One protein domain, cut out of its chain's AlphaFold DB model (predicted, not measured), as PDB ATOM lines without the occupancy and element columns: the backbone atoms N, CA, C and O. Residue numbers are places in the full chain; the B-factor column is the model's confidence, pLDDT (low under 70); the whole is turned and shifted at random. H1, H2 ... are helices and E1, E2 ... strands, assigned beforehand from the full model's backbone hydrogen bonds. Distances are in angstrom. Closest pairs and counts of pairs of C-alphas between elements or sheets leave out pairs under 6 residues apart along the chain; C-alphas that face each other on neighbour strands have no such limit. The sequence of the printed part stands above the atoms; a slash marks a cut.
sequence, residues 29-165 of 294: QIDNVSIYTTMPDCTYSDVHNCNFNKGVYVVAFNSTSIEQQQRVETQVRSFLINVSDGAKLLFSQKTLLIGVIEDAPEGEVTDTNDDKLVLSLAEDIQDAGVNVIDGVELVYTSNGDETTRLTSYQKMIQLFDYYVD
ATOM      1  N   GLN A  29       8.347  47.338   1.255       70.25
ATOM      2  CA  GLN A  29       7.136  47.222   0.439       70.25
ATOM      3  C   GLN A  29       7.028  45.822  -0.190       70.25
ATOM      4  O   GLN A  29       8.028  45.297  -0.680       70.25
ATOM      5  N   ILE A  30       5.822  45.246  -0.200       76.25
ATOM      6  CA  ILE A  30       5.475  43.995  -0.896       76.25
ATOM      7  C   ILE A  30       4.351  44.321  -1.871       76.25
ATOM      8  O   ILE A  30       3.263  44.662  -1.428       76.25
ATOM      9  N   ASP A  31       4.615  44.280  -3.180       70.06
ATOM     10  CA  ASP A  31       3.598  44.453  -4.232       70.06
ATOM     11  C   ASP A  31       2.598  45.610  -3.983       70.06
ATOM     12  O   ASP A  31       1.417  45.511  -4.307       70.06
ATOM     13  N   ASN A  32       3.095  46.737  -3.445       80.06
ATOM     14  CA  ASN A  32       2.361  47.967  -3.076       80.06
ATOM     15  C   ASN A  32       1.746  48.043  -1.672       80.06
ATOM     16  O   ASN A  32       1.232  49.100  -1.317       80.06
ATOM     17  N   VAL A  33       1.878  47.014  -0.842       91.00
ATOM     18  CA  VAL A  33       1.598  47.107   0.595       91.00
ATOM     19  C   VAL A  33       2.874  47.526   1.323       91.00
ATOM     20  O   VAL A  33       3.889  46.824   1.279       91.00
ATOM     21  N   SER A  34       2.852  48.694   1.962       94.31
ATOM     22  CA  SER A  34       3.945  49.158   2.821       94.31
ATOM     23  C   SER A  34       3.838  48.531   4.208       94.31
ATOM     24  O   SER A  34       2.743  48.413   4.748       94.31
ATOM     25  N   ILE A  35       4.978  48.143   4.784       95.44
ATOM     26  CA  ILE A  35       5.061  47.651   6.164       95.44
ATOM     27  C   ILE A  35       5.897  48.626   6.987       95.44
ATOM     28  O   ILE A  35       7.019  48.984   6.599       95.44
ATOM     29  N   TYR A  36       5.345  49.029   8.125       95.62
ATOM     30  CA  TYR A  36       5.941  49.957   9.077       95.62
ATOM     31  C   TYR A  36       6.142  49.250  10.416       95.62
ATOM     32  O   TYR A  36       5.264  48.528  10.866       95.62
ATOM     33  N   THR A  37       7.279  49.465  11.072       93.88
ATOM     34  CA  THR A  37       7.564  48.902  12.408       93.88
ATOM     35  C   THR A  37       7.513  49.947  13.518       93.88
ATOM     36  O   THR A  37       7.801  49.671  14.679       93.88
ATOM     37  N   THR A  38       7.159  51.181  13.172       90.25
ATOM     38  CA  THR A  38       6.957  52.263  14.127       90.25
ATOM     39  C   THR A  38       5.727  53.052  13.729       90.25
ATOM     40  O   THR A  38       5.517  53.337  12.544       90.25
ATOM     41  N   MET A  39       4.948  53.446  14.725       88.31
ATOM     42  CA  MET A  39       3.838  54.367  14.544       88.31
ATOM     43  C   MET A  39       4.328  55.809  14.342       88.31
ATOM     44  O   MET A  39       5.464  56.131  14.709       88.31
ATOM     45  N   PRO A  40       3.501  56.687  13.741       86.19
ATOM     46  CA  PRO A  40       3.687  58.132  13.854       86.19
ATOM     47  C   PRO A  40       3.773  58.556  15.329       86.19
ATOM     48  O   PRO A  40       3.232  57.873  16.196       86.19
ATOM     49  N   ASP A  41       4.439  59.675  15.620       82.62
ATOM     50  CA  ASP A  41       4.490  60.209  16.987       82.62
ATOM     51  C   ASP A  41       3.090  60.669  17.405       82.62
ATOM     52  O   ASP A  41       2.567  61.660  16.889       82.62
ATOM     53  N   CYS A  42       2.459  59.891  18.277       81.00
ATOM     54  CA  CYS A  42       1.092  60.102  18.704       81.00
ATOM     55  C   CYS A  42       0.860  59.654  20.139       81.00
ATOM     56  O   CYS A  42       1.598  58.853  20.710       81.00
ATOM     57  N   THR A  43      -0.193  60.206  20.730       84.38
ATOM     58  CA  THR A  43      -0.607  59.907  22.099       84.38
ATOM     59  C   THR A  43      -2.089  59.579  22.102       84.38
ATOM     60  O   THR A  43      -2.818  60.077  21.246       84.38
ATOM     61  N   TYR A  44      -2.549  58.813  23.094       82.69
ATOM     62  CA  TYR A  44      -3.967  58.461  23.236       82.69
ATOM     63  C   TYR A  44      -4.890  59.700  23.244       82.69
ATOM     64  O   TYR A  44      -6.008  59.650  22.756       82.69
ATOM     65  N   SER A  45      -4.407  60.854  23.726       84.25
ATOM     66  CA  SER A  45      -5.178  62.106  23.753       84.25
ATOM     67  C   SER A  45      -5.301  62.835  22.409       84.25
ATOM     68  O   SER A  45      -6.026  63.823  22.337       84.25
ATOM     69  N   ASP A  46      -4.563  62.408  21.382       82.94
ATOM     70  CA  ASP A  46      -4.469  63.102  20.089       82.94
ATOM     71  C   ASP A  46      -4.542  62.140  18.891       82.94
ATOM     72  O   ASP A  46      -4.056  62.451  17.803       82.94
ATOM     73  N   VAL A  47      -5.136  60.955  19.083       85.56
ATOM     74  CA  VAL A  47      -5.171  59.888  18.067       85.56
ATOM     75  C   VAL A  47      -5.774  60.364  16.741       85.56
ATOM     76  O   VAL A  47      -5.220  60.083  15.682       85.56
ATOM     77  N   HIS A  48      -6.819  61.186  16.776       83.75
ATOM     78  CA  HIS A  48      -7.464  61.720  15.570       83.75
ATOM     79  C   HIS A  48      -6.558  62.608  14.691       83.75
ATOM     80  O   HIS A  48      -6.903  62.900  13.548       83.75
ATOM     81  N   ASN A  49      -5.414  63.076  15.205       83.44
ATOM     82  CA  ASN A  49      -4.461  63.900  14.453       83.44
ATOM     83  C   ASN A  49      -3.221  63.114  13.992       83.44
ATOM     84  O   ASN A  49      -2.304  63.694  13.402       83.44
ATOM     85  N   CYS A  50      -3.179  61.798  14.222       88.38
ATOM     86  CA  CYS A  50      -2.083  60.954  13.764       88.38
ATOM     87  C   CYS A  50      -2.017  60.897  12.242       88.38
ATOM     88  O   CYS A  50      -2.985  60.548  11.569       88.38
ATOM     89  N   ASN A  51      -0.831  61.133  11.687       89.25
ATOM     90  CA  ASN A  51      -0.623  61.036  10.247       89.25
ATOM     91  C   ASN A  51      -0.109  59.646   9.851       89.25
ATOM     92  O   ASN A  51       1.093  59.447   9.636       89.25
ATOM     93  N   PHE A  52      -1.017  58.675   9.792       91.75
ATOM     94  CA  PHE A  52      -0.710  57.348   9.275       91.75
ATOM     95  C   PHE A  52      -0.653  57.335   7.743       91.75
ATOM     96  O   PHE A  52      -1.405  58.015   7.047       91.75
ATOM     97  N   ASN A  53       0.244  56.511   7.209       92.00
ATOM     98  CA  ASN A  53       0.300  56.178   5.794       92.00
ATOM     99  C   ASN A  53      -0.416  54.847   5.560       92.00
ATOM    100  O   ASN A  53      -0.438  53.993   6.438       92.00
ATOM    101  N   LYS A  54      -0.927  54.623   4.351       93.06
ATOM    102  CA  LYS A  54      -1.510  53.324   3.992       93.06
ATOM    103  C   LYS A  54      -0.471  52.210   4.063       93.06
ATOM    104  O   LYS A  54       0.656  52.375   3.592       93.06
ATOM    105  N   GLY A  55      -0.868  51.068   4.603       94.38
ATOM    106  CA  GLY A  55      -0.021  49.909   4.830       94.38
ATOM    107  C   GLY A  55      -0.365  49.192   6.130       94.38
ATOM    108  O   GLY A  55      -1.380  49.470   6.765       94.38
ATOM    109  N   VAL A  56       0.510  48.272   6.523       96.75
ATOM    110  CA  VAL A  56       0.393  47.500   7.762       96.75
ATOM    111  C   VAL A  56       1.472  47.951   8.740       96.75
ATOM    112  O   VAL A  56       2.666  47.919   8.431       96.75
ATOM    113  N   TYR A  57       1.052  48.375   9.921       96.75
ATOM    114  CA  TYR A  57       1.910  48.731  11.038       96.75
ATOM    115  C   TYR A  57       2.056  47.524  11.957       96.75
ATOM    116  O   TYR A  57       1.062  46.983  12.417       96.75
ATOM    117  N   VAL A  58       3.288  47.113  12.239       97.19
ATOM    118  CA  VAL A  58       3.615  46.088  13.235       97.19
ATOM    119  C   VAL A  58       4.317  46.786  14.386       97.19
ATOM    120  O   VAL A  58       5.496  47.122  14.279       97.19
ATOM    121  N   VAL A  59       3.596  47.068  15.466       94.81
ATOM    122  CA  VAL A  59       4.058  47.965  16.536       94.81
ATOM    123  C   VAL A  59       4.210  47.189  17.832       94.81
ATOM    124  O   VAL A  59       3.284  46.514  18.264       94.81
ATOM    125  N   ALA A  60       5.384  47.282  18.447       93.25
ATOM    126  CA  ALA A  60       5.609  46.790  19.799       93.25
ATOM    127  C   ALA A  60       5.088  47.808  20.820       93.25
ATOM    128  O   ALA A  60       5.487  48.974  20.779       93.25
ATOM    129  N   PHE A  61       4.233  47.349  21.728       90.25
ATOM    130  CA  PHE A  61       3.736  48.095  22.878       90.25
ATOM    131  C   PHE A  61       4.311  47.517  24.178       90.25
ATOM    132  O   PHE A  61       4.724  46.355  24.239       90.25
ATOM    133  N   ASN A  62       4.318  48.316  25.240       78.88
ATOM    134  CA  ASN A  62       4.769  47.959  26.580       78.88
ATOM    135  C   ASN A  62       6.216  47.411  26.593       78.88
ATOM    136  O   ASN A  62       7.090  47.903  25.877       78.88
ATOM    137  N   SER A  63       6.516  46.426  27.447       76.69
ATOM    138  CA  SER A  63       7.845  45.805  27.583       76.69
ATOM    139  C   SER A  63       8.183  44.772  26.499       76.69
ATOM    140  O   SER A  63       9.192  44.069  26.638       76.69
ATOM    141  N   THR A  64       7.379  44.659  25.436       85.88
ATOM    142  CA  THR A  64       7.601  43.646  24.397       85.88
ATOM    143  C   THR A  64       8.937  43.851  23.682       85.88
ATOM    144  O   THR A  64       9.432  44.964  23.481       85.88
ATOM    145  N   SER A  65       9.593  42.738  23.357       89.94
ATOM    146  CA  SER A  65      10.954  42.749  22.834       89.94
ATOM    147  C   SER A  65      10.984  43.021  21.328       89.94
ATOM    148  O   SER A  65      10.069  42.673  20.580       89.94
ATOM    149  N   ILE A  66      12.097  43.580  20.845       91.75
ATOM    150  CA  ILE A  66      12.323  43.774  19.403       91.75
ATOM    151  C   ILE A  66      12.251  42.431  18.662       91.75
ATOM    152  O   ILE A  66      11.755  42.358  17.542       91.75
ATOM    153  N   GLU A  67      12.718  41.344  19.278       94.69
ATOM    154  CA  GLU A  67      12.650  40.008  18.692       94.69
ATOM    155  C   GLU A  67      11.210  39.501  18.548       94.69
ATOM    156  O   GLU A  67      10.924  38.794  17.582       94.69
ATOM    157  N   GLN A  68      10.315  39.831  19.485       95.94
ATOM    158  CA  GLN A  68       8.882  39.525  19.379       95.94
ATOM    159  C   GLN A  68       8.263  40.287  18.204       95.94
ATOM    160  O   GLN A  68       7.664  39.676  17.319       95.94
ATOM    161  N   GLN A  69       8.528  41.593  18.112       96.31
ATOM    162  CA  GLN A  69       8.085  42.425  16.993       96.31
ATOM    163  C   GLN A  69       8.577  41.900  15.636       96.31
ATOM    164  O   GLN A  69       7.810  41.810  14.682       96.31
ATOM    165  N   GLN A  70       9.850  41.508  15.545       95.81
ATOM    166  CA  GLN A  70      10.447  40.984  14.311       95.81
ATOM    167  C   GLN A  70       9.837  39.651  13.869       95.81
ATOM    168  O   GLN A  70       9.745  39.390  12.665       95.81
ATOM    169  N   ARG A  71       9.425  38.791  14.813       96.38
ATOM    170  CA  ARG A  71       8.712  37.549  14.481       96.38
ATOM    171  C   ARG A  71       7.363  37.856  13.842       96.38
ATOM    172  O   ARG A  71       7.094  37.336  12.761       96.38
ATOM    173  N   VAL A  72       6.591  38.758  14.444       97.31
ATOM    174  CA  VAL A  72       5.302  39.219  13.900       97.31
ATOM    175  C   VAL A  72       5.495  39.879  12.534       97.31
ATOM    176  O   VAL A  72       4.833  39.511  11.568       97.31
ATOM    177  N   GLU A  73       6.481  40.768  12.387       96.75
ATOM    178  CA  GLU A  73       6.798  41.407  11.104       96.75
ATOM    179  C   GLU A  73       7.122  40.374  10.014       96.75
ATOM    180  O   GLU A  73       6.643  40.471   8.883       96.75
ATOM    181  N   THR A  74       7.919  39.357  10.348       95.44
ATOM    182  CA  THR A  74       8.273  38.273   9.420       95.44
ATOM    183  C   THR A  74       7.035  37.503   8.969       95.44
ATOM    184  O   THR A  74       6.901  37.189   7.784       95.44
ATOM    185  N   GLN A  75       6.121  37.228   9.895       95.31
ATOM    186  CA  GLN A  75       4.880  36.533   9.596       95.31
ATOM    187  C   GLN A  75       3.960  37.372   8.702       95.31
ATOM    188  O   GLN A  75       3.536  36.891   7.654       95.31
ATOM    189  N   VAL A  76       3.746  38.647   9.034       96.19
ATOM    190  CA  VAL A  76       2.949  39.587   8.222       96.19
ATOM    191  C   VAL A  76       3.491  39.688   6.795       96.19
ATOM    192  O   VAL A  76       2.737  39.628   5.825       96.19
ATOM    193  N   ARG A  77       4.816  39.780   6.637       94.38
ATOM    194  CA  ARG A  77       5.465  39.773   5.317       94.38
ATOM    195  C   ARG A  77       5.179  38.493   4.544       94.38
ATOM    196  O   ARG A  77       4.862  38.549   3.361       94.38
ATOM    197  N   SER A  78       5.340  37.352   5.202       92.50
ATOM    198  CA  SER A  78       5.129  36.042   4.596       92.50
ATOM    199  C   SER A  78       3.673  35.857   4.161       92.50
ATOM    200  O   SER A  78       3.423  35.448   3.031       92.50
ATOM    201  N   PHE A  79       2.716  36.259   5.001       94.12
ATOM    202  CA  PHE A  79       1.298  36.301   4.652       94.12
ATOM    203  C   PHE A  79       1.058  37.147   3.394       94.12
ATOM    204  O   PHE A  79       0.549  36.647   2.394       94.12
ATOM    205  N   LEU A  80       1.519  38.403   3.395       92.81
ATOM    206  CA  LEU A  80       1.315  39.329   2.279       92.81
ATOM    207  C   LEU A  80       1.984  38.878   0.974       92.81
ATOM    208  O   LEU A  80       1.530  39.284  -0.088       92.81
ATOM    209  N   ILE A  81       3.038  38.057   1.018       90.50
ATOM    210  CA  ILE A  81       3.636  37.451  -0.184       90.50
ATOM    211  C   ILE A  81       2.690  36.415  -0.804       90.50
ATOM    212  O   ILE A  81       2.579  36.371  -2.032       90.50
ATOM    213  N   ASN A  82       2.032  35.611   0.035       87.06
ATOM    214  CA  ASN A  82       1.290  34.420  -0.376       87.06
ATOM    215  C   ASN A  82      -0.173  34.685  -0.739       87.06
ATOM    216  O   ASN A  82      -0.732  33.900  -1.499       87.06
ATOM    217  N   VAL A  83      -0.786  35.767  -0.254       89.00
ATOM    218  CA  VAL A  83      -2.174  36.099  -0.617       89.00
ATOM    219  C   VAL A  83      -2.314  36.536  -2.078       89.00
ATOM    220  O   VAL A  83      -1.360  37.002  -2.709       89.00
ATOM    221  N   SER A  84      -3.524  36.404  -2.627       86.44
ATOM    222  CA  SER A  84      -3.825  36.757  -4.020       86.44
ATOM    223  C   SER A  84      -3.558  38.236  -4.342       86.44
ATOM    224  O   SER A  84      -3.671  39.112  -3.484       86.44
ATOM    225  N   ASP A  85      -3.285  38.555  -5.614       86.12
ATOM    226  CA  ASP A  85      -3.113  39.947  -6.071       86.12
ATOM    227  C   ASP A  85      -4.342  40.824  -5.773       86.12
ATOM    228  O   ASP A  85      -4.210  42.020  -5.505       86.12
ATOM    229  N   GLY A  86      -5.540  40.226  -5.790       83.38
ATOM    230  CA  GLY A  86      -6.779  40.892  -5.390       83.38
ATOM    231  C   GLY A  86      -6.759  41.293  -3.916       83.38
ATOM    232  O   GLY A  86      -6.990  42.459  -3.604       83.38
ATOM    233  N   ALA A  87      -6.400  40.363  -3.027       85.50
ATOM    234  CA  ALA A  87      -6.265  40.643  -1.600       85.50
ATOM    235  C   ALA A  87      -5.166  41.686  -1.325       85.50
ATOM    236  O   ALA A  87      -5.407  42.653  -0.603       85.50
ATOM    237  N   LYS A  88      -3.990  41.572  -1.967       88.00
ATOM    238  CA  LYS A  88      -2.900  42.568  -1.861       88.00
ATOM    239  C   LYS A  88      -3.363  43.972  -2.241       88.00
ATOM    240  O   LYS A  88      -3.025  44.945  -1.566       88.00
ATOM    241  N   LEU A  89      -4.142  44.094  -3.320       86.56
ATOM    242  CA  LEU A  89      -4.675  45.379  -3.760       86.56
ATOM    243  C   LEU A  89      -5.607  45.990  -2.710       86.56
ATOM    244  O   LEU A  89      -5.528  47.199  -2.485       86.56
ATOM    245  N   LEU A  90      -6.456  45.190  -2.065       87.94
ATOM    246  CA  LEU A  90      -7.338  45.672  -1.002       87.94
ATOM    247  C   LEU A  90      -6.531  46.098   0.234       87.94
ATOM    248  O   LEU A  90      -6.706  47.219   0.711       87.94
ATOM    249  N   PHE A  91      -5.550  45.295   0.665       91.44
ATOM    250  CA  PHE A  91      -4.622  45.670   1.742       91.44
ATOM    251  C   PHE A  91      -3.884  46.983   1.459       91.44
ATOM    252  O   PHE A  91      -3.756  47.827   2.341       91.44
ATOM    253  N   SER A  92      -3.434  47.207   0.219       90.88
ATOM    254  CA  SER A  92      -2.690  48.424  -0.152       90.88
ATOM    255  C   SER A  92      -3.503  49.718  -0.016       90.88
ATOM    256  O   SER A  92      -2.949  50.819  -0.047       90.88
ATOM    257  N   GLN A  93      -4.827  49.608   0.113       90.62
ATOM    258  CA  GLN A  93      -5.728  50.749   0.224       90.62
ATOM    259  C   GLN A  93      -6.047  51.126   1.670       90.62
ATOM    260  O   GLN A  93      -6.699  52.159   1.856       90.62
ATOM    261  N   LYS A  94      -5.565  50.341   2.635       92.50
ATOM    262  CA  LYS A  94      -5.939  50.385   4.045       92.50
ATOM    263  C   LYS A  94      -4.756  50.756   4.932       92.50
ATOM    264  O   LYS A  94      -3.603  50.555   4.552       92.50
ATOM    265  N   THR A  95      -5.048  51.297   6.102       94.31
ATOM    266  CA  THR A  95      -4.106  51.555   7.187       94.31
ATOM    267  C   THR A  95      -4.442  50.606   8.329       94.31
ATOM    268  O   THR A  95      -5.419  50.814   9.033       94.31
ATOM    269  N   LEU A  96      -3.659  49.551   8.510       95.88
ATOM    270  CA  LEU A  96      -3.943  48.509   9.497       95.88
ATOM    271  C   LEU A  96      -2.853  48.462  10.555       95.88
ATOM    272  O   LEU A  96      -1.686  48.713  10.245       95.88
ATOM    273  N   LEU A  97      -3.215  48.083  11.776       95.88
ATOM    274  CA  LEU A  97      -2.278  47.912  12.873       95.88
ATOM    275  C   LEU A  97      -2.346  46.495  13.445       95.88
ATOM    276  O   LEU A  97      -3.416  45.998  13.769       95.88
ATOM    277  N   ILE A  98      -1.177  45.881  13.612       97.38
ATOM    278  CA  ILE A  98      -0.958  44.716  14.464       97.38
ATOM    279  C   ILE A  98      -0.089  45.161  15.638       97.38
ATOM    280  O   ILE A  98       1.081  45.521  15.462       97.38
ATOM    281  N   GLY A  99      -0.675  45.156  16.831       95.88
ATOM    282  CA  GLY A  99       0.009  45.478  18.076       95.88
ATOM    283  C   GLY A  99       0.594  44.226  18.714       95.88
ATOM    284  O   GLY A  99      -0.111  43.244  18.891       95.88
ATOM    285  N   VAL A 100       1.871  44.250  19.083       96.38
ATOM    286  CA  VAL A 100       2.490  43.214  19.916       96.38
ATOM    287  C   VAL A 100       2.468  43.715  21.349       96.38
ATOM    288  O   VAL A 100       3.114  44.718  21.654       96.38
ATOM    289  N   ILE A 101       1.700  43.054  22.210       93.69
ATOM    290  CA  ILE A 101       1.389  43.530  23.561       93.69
ATOM    291  C   ILE A 101       1.455  42.379  24.573       93.69
ATOM    292  O   ILE A 101       1.508  41.209  24.200       93.69
ATOM    293  N   GLU A 102       1.561  42.692  25.864       90.50
ATOM    294  CA  GLU A 102       1.616  41.661  26.911       90.50
ATOM    295  C   GLU A 102       0.271  40.948  27.031       90.50
ATOM    296  O   GLU A 102       0.207  39.752  26.742       90.50
ATOM    297  N   ASP A 103      -0.781  41.702  27.333       88.31
ATOM    298  CA  ASP A 103      -2.138  41.223  27.586       88.31
ATOM    299  C   ASP A 103      -3.169  42.059  26.808       88.31
ATOM    300  O   ASP A 103      -2.850  43.124  26.268       88.31
ATOM    301  N   ALA A 104      -4.412  41.574  26.755       86.88
ATOM    302  CA  ALA A 104      -5.534  42.338  26.222       86.88
ATOM    303  C   ALA A 104      -5.801  43.598  27.078       86.88
ATOM    304  O   ALA A 104      -5.793  43.499  28.306       86.88
ATOM    305  N   PRO A 105      -6.055  44.772  26.467       86.50
ATOM    306  CA  PRO A 105      -6.499  45.959  27.198       86.50
ATOM    307  C   PRO A 105      -7.844  45.708  27.900       86.50
ATOM    308  O   PRO A 105      -8.780  45.246  27.257       86.50
ATOM    309  N   GLU A 106      -7.969  46.037  29.190       76.00
ATOM    310  CA  GLU A 106      -9.183  45.740  29.982       76.00
ATOM    311  C   GLU A 106     -10.132  46.948  30.156       76.00
ATOM    312  O   GLU A 106     -11.184  46.820  30.780       76.00
ATOM    313  N   GLY A 107      -9.805  48.124  29.602       61.97
ATOM    314  CA  GLY A 107     -10.691  49.300  29.589       61.97
ATOM    315  C   GLY A 107     -10.934  49.952  30.961       61.97
ATOM    316  O   GLY A 107     -11.876  50.731  31.124       61.97
ATOM    317  N   GLU A 108     -10.101  49.650  31.961       58.09
ATOM    318  CA  GLU A 108     -10.266  50.046  33.366       58.09
ATOM    319  C   GLU A 108      -9.095  50.917  33.877       58.09
ATOM    320  O   GLU A 108      -8.084  51.159  33.221       58.09
ATOM    321  N   VAL A 109      -9.203  51.433  35.108       50.66
ATOM    322  CA  VAL A 109      -8.255  52.412  35.703       50.66
ATOM    323  C   VAL A 109      -6.785  51.930  35.752       50.66
ATOM    324  O   VAL A 109      -5.876  52.742  35.962       50.66
ATOM    325  N   THR A 110      -6.528  50.635  35.568       57.44
ATOM    326  CA  THR A 110      -5.192  50.012  35.536       57.44
ATOM    327  C   THR A 110      -4.467  50.101  34.193       57.44
ATOM    328  O   THR A 110      -3.291  49.747  34.152       57.44
ATOM    329  N   ASP A 111      -5.107  50.633  33.151       71.12
ATOM    330  CA  ASP A 111      -4.548  50.701  31.802       71.12
ATOM    331  C   ASP A 111      -3.252  51.528  31.727       71.12
ATOM    332  O   ASP A 111      -3.165  52.688  32.185       71.12
ATOM    333  N   THR A 112      -2.239  50.936  31.092       84.50
ATOM    334  CA  THR A 112      -1.001  51.615  30.707       84.50
ATOM    335  C   THR A 112      -1.278  52.698  29.655       84.50
ATOM    336  O   THR A 112      -2.382  52.835  29.124       84.50
ATOM    337  N   ASN A 113      -0.284  53.541  29.356       87.19
ATOM    338  CA  ASN A 113      -0.441  54.513  28.268       87.19
ATOM    339  C   ASN A 113      -0.605  53.829  26.905       87.19
ATOM    340  O   ASN A 113      -1.244  54.410  26.030       87.19
ATOM    341  N   ASP A 114      -0.036  52.635  26.744       88.00
ATOM    342  CA  ASP A 114      -0.108  51.885  25.498       88.00
ATOM    343  C   ASP A 114      -1.473  51.208  25.359       88.00
ATOM    344  O   ASP A 114      -2.077  51.312  24.295       88.00
ATOM    345  N   ASP A 115      -2.032  50.661  26.444       89.75
ATOM    346  CA  ASP A 115      -3.407  50.131  26.457       89.75
ATOM    347  C   ASP A 115      -4.409  51.234  26.086       89.75
ATOM    348  O   ASP A 115      -5.240  51.062  25.198       89.75
ATOM    349  N   LYS A 116      -4.260  52.429  26.676       90.25
ATOM    350  CA  LYS A 116      -5.091  53.601  26.340       90.25
ATOM    351  C   LYS A 116      -4.945  54.026  24.890       90.25
ATOM    352  O   LYS A 116      -5.918  54.482  24.295       90.25
ATOM    353  N   LEU A 117      -3.739  53.941  24.335       90.06
ATOM    354  CA  LEU A 117      -3.486  54.289  22.942       90.06
ATOM    355  C   LEU A 117      -4.166  53.294  22.003       90.06
ATOM    356  O   LEU A 117      -4.829  53.729  21.066       90.06
ATOM    357  N   VAL A 118      -4.057  51.993  22.278       91.69
ATOM    358  CA  VAL A 118      -4.743  50.940  21.517       91.69
ATOM    359  C   VAL A 118      -6.259  51.115  21.585       91.69
ATOM    360  O   VAL A 118      -6.904  51.138  20.542       91.69
ATOM    361  N   LEU A 119      -6.819  51.326  22.778       90.81
ATOM    362  CA  LEU A 119      -8.255  51.565  22.948       90.81
ATOM    363  C   LEU A 119      -8.710  52.840  22.226       90.81
ATOM    364  O   LEU A 119      -9.713  52.820  21.527       90.81
ATOM    365  N   SER A 120      -7.938  53.928  22.297       90.25
ATOM    366  CA  SER A 120      -8.273  55.173  21.582       90.25
ATOM    367  C   SER A 120      -8.198  55.010  20.055       90.25
ATOM    368  O   SER A 120      -8.959  55.644  19.330       90.25
ATOM    369  N   LEU A 121      -7.286  54.172  19.548       90.56
ATOM    370  CA  LEU A 121      -7.226  53.803  18.129       90.56
ATOM    371  C   LEU A 121      -8.431  52.945  17.721       90.56
ATOM    372  O   LEU A 121      -8.993  53.162  16.652       90.56
ATOM    373  N   ALA A 122      -8.843  52.006  18.574       90.12
ATOM    374  CA  ALA A 122     -10.040  51.201  18.361       90.12
ATOM    375  C   ALA A 122     -11.317  52.054  18.355       90.12
ATOM    376  O   ALA A 122     -12.164  51.870  17.485       90.12
ATOM    377  N   GLU A 123     -11.441  53.018  19.269       88.19
ATOM    378  CA  GLU A 123     -12.540  53.991  19.293       88.19
ATOM    379  C   GLU A 123     -12.553  54.868  18.027       88.19
ATOM    380  O   GLU A 123     -13.611  55.098  17.442       88.19
ATOM    381  N   ASP A 124     -11.387  55.322  17.553       87.06
ATOM    382  CA  ASP A 124     -11.264  56.121  16.327       87.06
ATOM    383  C   ASP A 124     -11.712  55.365  15.064       87.06
ATOM    384  O   ASP A 124     -12.346  55.963  14.194       87.06
ATOM    385  N   ILE A 125     -11.481  54.048  14.979       87.56
ATOM    386  CA  ILE A 125     -12.001  53.203  13.883       87.56
ATOM    387  C   ILE A 125     -13.539  53.268  13.803       87.56
ATOM    388  O   ILE A 125     -14.128  53.086  12.733       87.56
ATOM    389  N   GLN A 126     -14.207  53.540  14.919       78.44
ATOM    390  CA  GLN A 126     -15.664  53.499  15.032       78.44
ATOM    391  C   GLN A 126     -16.314  54.863  14.760       78.44
ATOM    392  O   GLN A 126     -17.508  54.924  14.450       78.44
ATOM    393  N   ASP A 127     -15.559  55.963  14.858       79.69
ATOM    394  CA  ASP A 127     -16.103  57.314  14.719       79.69
ATOM    395  C   ASP A 127     -16.288  57.708  13.247       79.69
ATOM    396  O   ASP A 127     -15.347  58.040  12.529       79.69
ATOM    397  N   ALA A 128     -17.541  57.707  12.788       61.53
ATOM    398  CA  ALA A 128     -17.915  57.929  11.396       61.53
ATOM    399  C   ALA A 128     -17.369  59.253  10.811       61.53
ATOM    400  O   ALA A 128     -18.043  60.287  10.807       61.53
ATOM    401  N   GLY A 129     -16.186  59.186  10.194       61.56
ATOM    402  CA  GLY A 129     -15.630  60.240   9.342       61.56
ATOM    403  C   GLY A 129     -14.274  60.813   9.751       61.56
ATOM    404  O   GLY A 129     -13.869  61.798   9.126       61.56
ATOM    405  N   VAL A 130     -13.584  60.240  10.744       63.66
ATOM    406  CA  VAL A 130     -12.276  60.752  11.214       63.66
ATOM    407  C   VAL A 130     -11.175  59.682  11.252       63.66
ATOM    408  O   VAL A 130     -10.012  60.049  11.389       63.66
ATOM    409  N   ASN A 131     -11.512  58.413  11.009       79.19
ATOM    410  CA  ASN A 131     -10.621  57.266  11.178       79.19
ATOM    411  C   ASN A 131      -9.214  57.497  10.596       79.19
ATOM    412  O   ASN A 131      -9.039  57.625   9.375       79.19
ATOM    413  N   VAL A 132      -8.205  57.515  11.463       86.12
ATOM    414  CA  VAL A 132      -6.789  57.591  11.084       86.12
ATOM    415  C   VAL A 132      -6.220  56.217  10.737       86.12
ATOM    416  O   VAL A 132      -5.260  56.128   9.964       86.12
ATOM    417  N   ILE A 133      -6.832  55.150  11.257       91.31
ATOM    418  CA  ILE A 133      -6.571  53.761  10.878       91.31
ATOM    419  C   ILE A 133      -7.879  53.056  10.488       91.31
ATOM    420  O   ILE A 133      -8.959  53.424  10.934       91.31
ATOM    421  N   ASP A 134      -7.790  52.043   9.632       91.50
ATOM    422  CA  ASP A 134      -8.933  51.249   9.177       91.50
ATOM    423  C   ASP A 134      -9.232  50.052  10.088       91.50
ATOM    424  O   ASP A 134     -10.363  49.582  10.083       91.50
ATOM    425  N   GLY A 135      -8.240  49.531  10.817       92.31
ATOM    426  CA  GLY A 135      -8.391  48.314  11.614       92.31
ATOM    427  C   GLY A 135      -7.209  48.049  12.542       92.31
ATOM    428  O   GLY A 135      -6.074  48.438  12.243       92.31
ATOM    429  N   VAL A 136      -7.483  47.366  13.652       94.00
ATOM    430  CA  VAL A 136      -6.504  46.964  14.666       94.00
ATOM    431  C   VAL A 136      -6.721  45.507  15.064       94.00
ATOM    432  O   VAL A 136      -7.857  45.063  15.166       94.00
ATOM    433  N   GLU A 137      -5.623  44.785  15.268       94.94
ATOM    434  CA  GLU A 137      -5.567  43.460  15.888       94.94
ATOM    435  C   GLU A 137      -4.351  43.381  16.815       94.94
ATOM    436  O   GLU A 137      -3.372  44.120  16.646       94.94
ATOM    437  N   LEU A 138      -4.389  42.471  17.786       94.94
ATOM    438  CA  LEU A 138      -3.342  42.323  18.798       94.94
ATOM    439  C   LEU A 138      -2.753  40.914  18.797       94.94
ATOM    440  O   LEU A 138      -3.452  39.942  18.545       94.94
ATOM    441  N   VAL A 139      -1.457  40.823  19.082       95.12
ATOM    442  CA  VAL A 139      -0.719  39.581  19.331       95.12
ATOM    443  C   VAL A 139      -0.186  39.644  20.757       95.12
ATOM    444  O   VAL A 139       0.596  40.542  21.093       95.12
ATOM    445  N   TYR A 140      -0.610  38.698  21.586       93.50
ATOM    446  CA  TYR A 140      -0.342  38.656  23.018       93.50
ATOM    447  C   TYR A 140       0.939  37.886  23.345       93.50
ATOM    448  O   TYR A 140       1.381  36.995  22.615       93.50
ATOM    449  N   THR A 141       1.585  38.242  24.456       93.06
ATOM    450  CA  THR A 141       2.907  37.691  24.800       93.06
ATOM    451  C   THR A 141       3.035  37.154  26.223       93.06
ATOM    452  O   THR A 141       3.980  36.409  26.498       93.06
ATOM    453  N   SER A 142       2.106  37.480  27.125       86.44
ATOM    454  CA  SER A 142       2.126  37.054  28.533       86.44
ATOM    455  C   SER A 142       1.633  35.607  28.735       86.44
ATOM    456  O   SER A 142       2.228  34.855  29.514       86.44
ATOM    457  N   ASN A 143       0.592  35.185  28.006       75.75
ATOM    458  CA  ASN A 143      -0.135  33.923  28.192       75.75
ATOM    459  C   ASN A 143       0.194  32.901  27.097       75.75
ATOM    460  O   ASN A 143      -0.677  32.340  26.445       75.75
ATOM    461  N   GLY A 144       1.491  32.639  26.931       82.88
ATOM    462  CA  GLY A 144       2.012  31.919  25.773       82.88
ATOM    463  C   GLY A 144       2.389  32.926  24.698       82.88
ATOM    464  O   GLY A 144       1.558  33.683  24.225       82.88
ATOM    465  N   ASP A 145       3.677  32.989  24.363       91.31
ATOM    466  CA  ASP A 145       4.187  33.964  23.399       91.31
ATOM    467  C   ASP A 145       3.655  33.645  21.990       91.31
ATOM    468  O   ASP A 145       4.264  32.848  21.264       91.31
ATOM    469  N   GLU A 146       2.532  34.258  21.601       93.38
ATOM    470  CA  GLU A 146       1.850  34.039  20.313       93.38
ATOM    471  C   GLU A 146       2.766  34.355  19.126       93.38
ATOM    472  O   GLU A 146       2.672  33.745  18.062       93.38
ATOM    473  N   THR A 147       3.770  35.216  19.327       94.19
ATOM    474  CA  THR A 147       4.771  35.531  18.297       94.19
ATOM    475  C   THR A 147       5.634  34.328  17.896       94.19
ATOM    476  O   THR A 147       6.365  34.390  16.906       94.19
ATOM    477  N   THR A 148       5.607  33.236  18.667       93.06
ATOM    478  CA  THR A 148       6.320  31.984  18.355       93.06
ATOM    479  C   THR A 148       5.505  31.007  17.505       93.06
ATOM    480  O   THR A 148       6.061  30.014  17.026       93.06
ATOM    481  N   ARG A 149       4.223  31.304  17.292       90.38
ATOM    482  CA  ARG A 149       3.268  30.540  16.479       90.38
ATOM    483  C   ARG A 149       2.939  31.310  15.207       90.38
ATOM    484  O   ARG A 149       3.612  32.295  14.911       90.38
ATOM    485  N   LEU A 150       1.960  30.844  14.435       91.25
ATOM    486  CA  LEU A 150       1.500  31.538  13.231       91.25
ATOM    487  C   LEU A 150       0.393  32.566  13.487       91.25
ATOM    488  O   LEU A 150      -0.089  33.114  12.507       91.25
ATOM    489  N   THR A 151       0.089  32.914  14.742       91.19
ATOM    490  CA  THR A 151      -1.026  33.792  15.156       91.19
ATOM    491  C   THR A 151      -1.159  35.086  14.350       91.19
ATOM    492  O   THR A 151      -2.258  35.570  14.091       91.19
ATOM    493  N   SER A 152      -0.050  35.672  13.881       93.44
ATOM    494  CA  SER A 152      -0.127  36.885  13.049       93.44
ATOM    495  C   SER A 152      -0.818  36.645  11.698       93.44
ATOM    496  O   SER A 152      -1.273  37.595  11.069       93.44
ATOM    497  N   TYR A 153      -0.893  35.402  11.228       93.12
ATOM    498  CA  TYR A 153      -1.625  35.011  10.027       93.12
ATOM    499  C   TYR A 153      -3.129  35.070  10.289       93.12
ATOM    500  O   TYR A 153      -3.832  35.706   9.503       93.12
ATOM    501  N   GLN A 154      -3.605  34.497  11.403       92.31
ATOM    502  CA  GLN A 154      -4.987  34.672  11.848       92.31
ATOM    503  C   GLN A 154      -5.326  36.157  12.000       92.31
ATOM    504  O   GLN A 154      -6.315  36.600  11.422       92.31
ATOM    505  N   LYS A 155      -4.470  36.961  12.651       94.88
ATOM    506  CA  LYS A 155      -4.704  38.413  12.808       94.88
ATOM    507  C   LYS A 155      -4.811  39.147  11.473       94.88
ATOM    508  O   LYS A 155      -5.683  39.987  11.283       94.88
ATOM    509  N   MET A 156      -3.973  38.804  10.495       95.38
ATOM    510  CA  MET A 156      -4.074  39.386   9.152       95.38
ATOM    511  C   MET A 156      -5.369  38.999   8.424       95.38
ATOM    512  O   MET A 156      -5.883  39.800   7.645       95.38
ATOM    513  N   ILE A 157      -5.896  37.797   8.660       92.56
ATOM    514  CA  ILE A 157      -7.167  37.332   8.092       92.56
ATOM    515  C   ILE A 157      -8.356  38.009   8.773       92.56
ATOM    516  O   ILE A 157      -9.254  38.467   8.075       92.56
ATOM    517  N   GLN A 158      -8.325  38.146  10.096       91.38
ATOM    518  CA  GLN A 158      -9.316  38.903  10.862       91.38
ATOM    519  C   GLN A 158      -9.372  40.363  10.388       91.38
ATOM    520  O   GLN A 158     -10.435  40.861  10.020       91.38
ATOM    521  N   LEU A 159      -8.212  41.018  10.238       92.06
ATOM    522  CA  LEU A 159      -8.143  42.354   9.636       92.06
ATOM    523  C   LEU A 159      -8.715  42.384   8.214       92.06
ATOM    524  O   LEU A 159      -9.376  43.354   7.832       92.06
ATOM    525  N   PHE A 160      -8.432  41.350   7.413       88.88
ATOM    526  CA  PHE A 160      -8.933  41.265   6.048       88.88
ATOM    527  C   PHE A 160     -10.461  41.210   6.011       88.88
ATOM    528  O   PHE A 160     -11.075  41.984   5.279       88.88
ATOM    529  N   ASP A 161     -11.052  40.331   6.813       86.62
ATOM    530  CA  ASP A 161     -12.495  40.130   6.908       86.62
ATOM    531  C   ASP A 161     -13.205  41.421   7.354       86.62
ATOM    532  O   ASP A 161     -13.953  42.036   6.584       86.62
ATOM    533  N   TYR A 162     -12.854  41.924   8.541       83.75
ATOM    534  CA  TYR A 162     -13.628  42.978   9.206       83.75
ATOM    535  C   TYR A 162     -13.397  44.372   8.626       83.75
ATOM    536  O   TYR A 162     -14.323  45.179   8.540       83.75
ATOM    537  N   TYR A 163     -12.162  44.674   8.218       82.25
ATOM    538  CA  TYR A 163     -11.744  46.059   7.976       82.25
ATOM    539  C   TYR A 163     -11.303  46.334   6.540       82.25
ATOM    540  O   TYR A 163     -11.438  47.460   6.044       82.25
ATOM    541  N   VAL A 164     -10.765  45.326   5.852       78.12
ATOM    542  CA  VAL A 164     -10.296  45.471   4.469       78.12
ATOM    543  C   VAL A 164     -11.422  45.198   3.485       78.12
ATOM    544  O   VAL A 164     -11.706  46.050   2.640       78.12
ATOM    545  N   ASP A 165     -12.057  44.035   3.605       75.19
ATOM    546  CA  ASP A 165     -13.160  43.625   2.748       75.19
ATOM    547  C   ASP A 165     -14.510  44.097   3.294       75.19
ATOM    548  O   ASP A 165     -15.358  44.534   2.515       75.19
TER     549      ASP A 165
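AT A GLANCE: This is residues 29 to 165 of the 294 residues of the protein "Histidine ammonia-lyase" of Vibrio sp. SG41-7 (UniProt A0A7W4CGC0). A twisted sheet of four parallel strands, E1 to E4, is the middle layer, with H2 and H5 over one face and H4 over the other. Short H1 packs on H4 off the sheet, and short H3 packs on residues 160 to 165 of H5. The printed part has 137 residues, with five named helices and four named strands in the order E1 H1 E2 H2 H3 E3 H4 E4 H5; the sheet's order is E1 E2 E3 E4, and the class is mixed, helices and strands. The whole is compact, with a radius of gyration of the C-alphas of 14.1 A and spans of 44 by 37 by 24 A.

HOW THE PARTS SIT: Residues 29 to 30 pair antiparallel with 33 to 34 of E1, residues 33 to 36, an edge strand. E1 is parallel to E2, residues 55 to 60, with N 36 and O 56 within hydrogen-bond range at 2.9 A. E2 is parallel to E3, residues 95 to 101, with N 98 and O 57 at 2.8 A, and E3 to the edge strand E4, residues 135 to 140, with N 99 and O 137 at 2.9 A. H1, residues 44 to 49, is not on the sheet; it touches H4, residues 113 to 126, at a steep tilt of 39 degrees, the closest C-alphas being those of Tyr 44 and Leu 117, 4.2 A apart. H2, residues 66 to 82, runs along the strands at a height over the sheet of 8.0 A. H3, residues 85 to 91, only grazes the sheet with residues 88 to 91. H4 is on the opposite face from H2, at a height of 9.7 A. H5, residues 151 to 165, is on the same face as H2 and touches it with residues 152 to 156 alone, at a steep tilt of 55 degrees; the closest C-alphas, of Val 72 and Ser 152, are 6.0 A apart. In H2 and H3 every O i to N i+4 pair is within hydrogen-bond range, against 9 of 10 in H4, 10 of 11 in H5 and 0 of 2 in H1, which has 1 of 3 O i to N i+3 pairs.

IN THESE COORDINATES: E1 begins at C-alpha 33, (1.598, 47.107, 0.595). H2 is 24.5 A long, H4 20.2 A, H5 19.9 A and E3 19.0 A. H5 ends at C-alpha 165, (-13.160, 43.625, 2.748).

THE WHOLE: The C-alphas farthest apart, of Asp 85 and Val 109, are 43.9 A apart. The printed part has no cut. The link from E3 to H4 is long. The pLDDT is under 70 at residues 107 to 110 and 128 to 130.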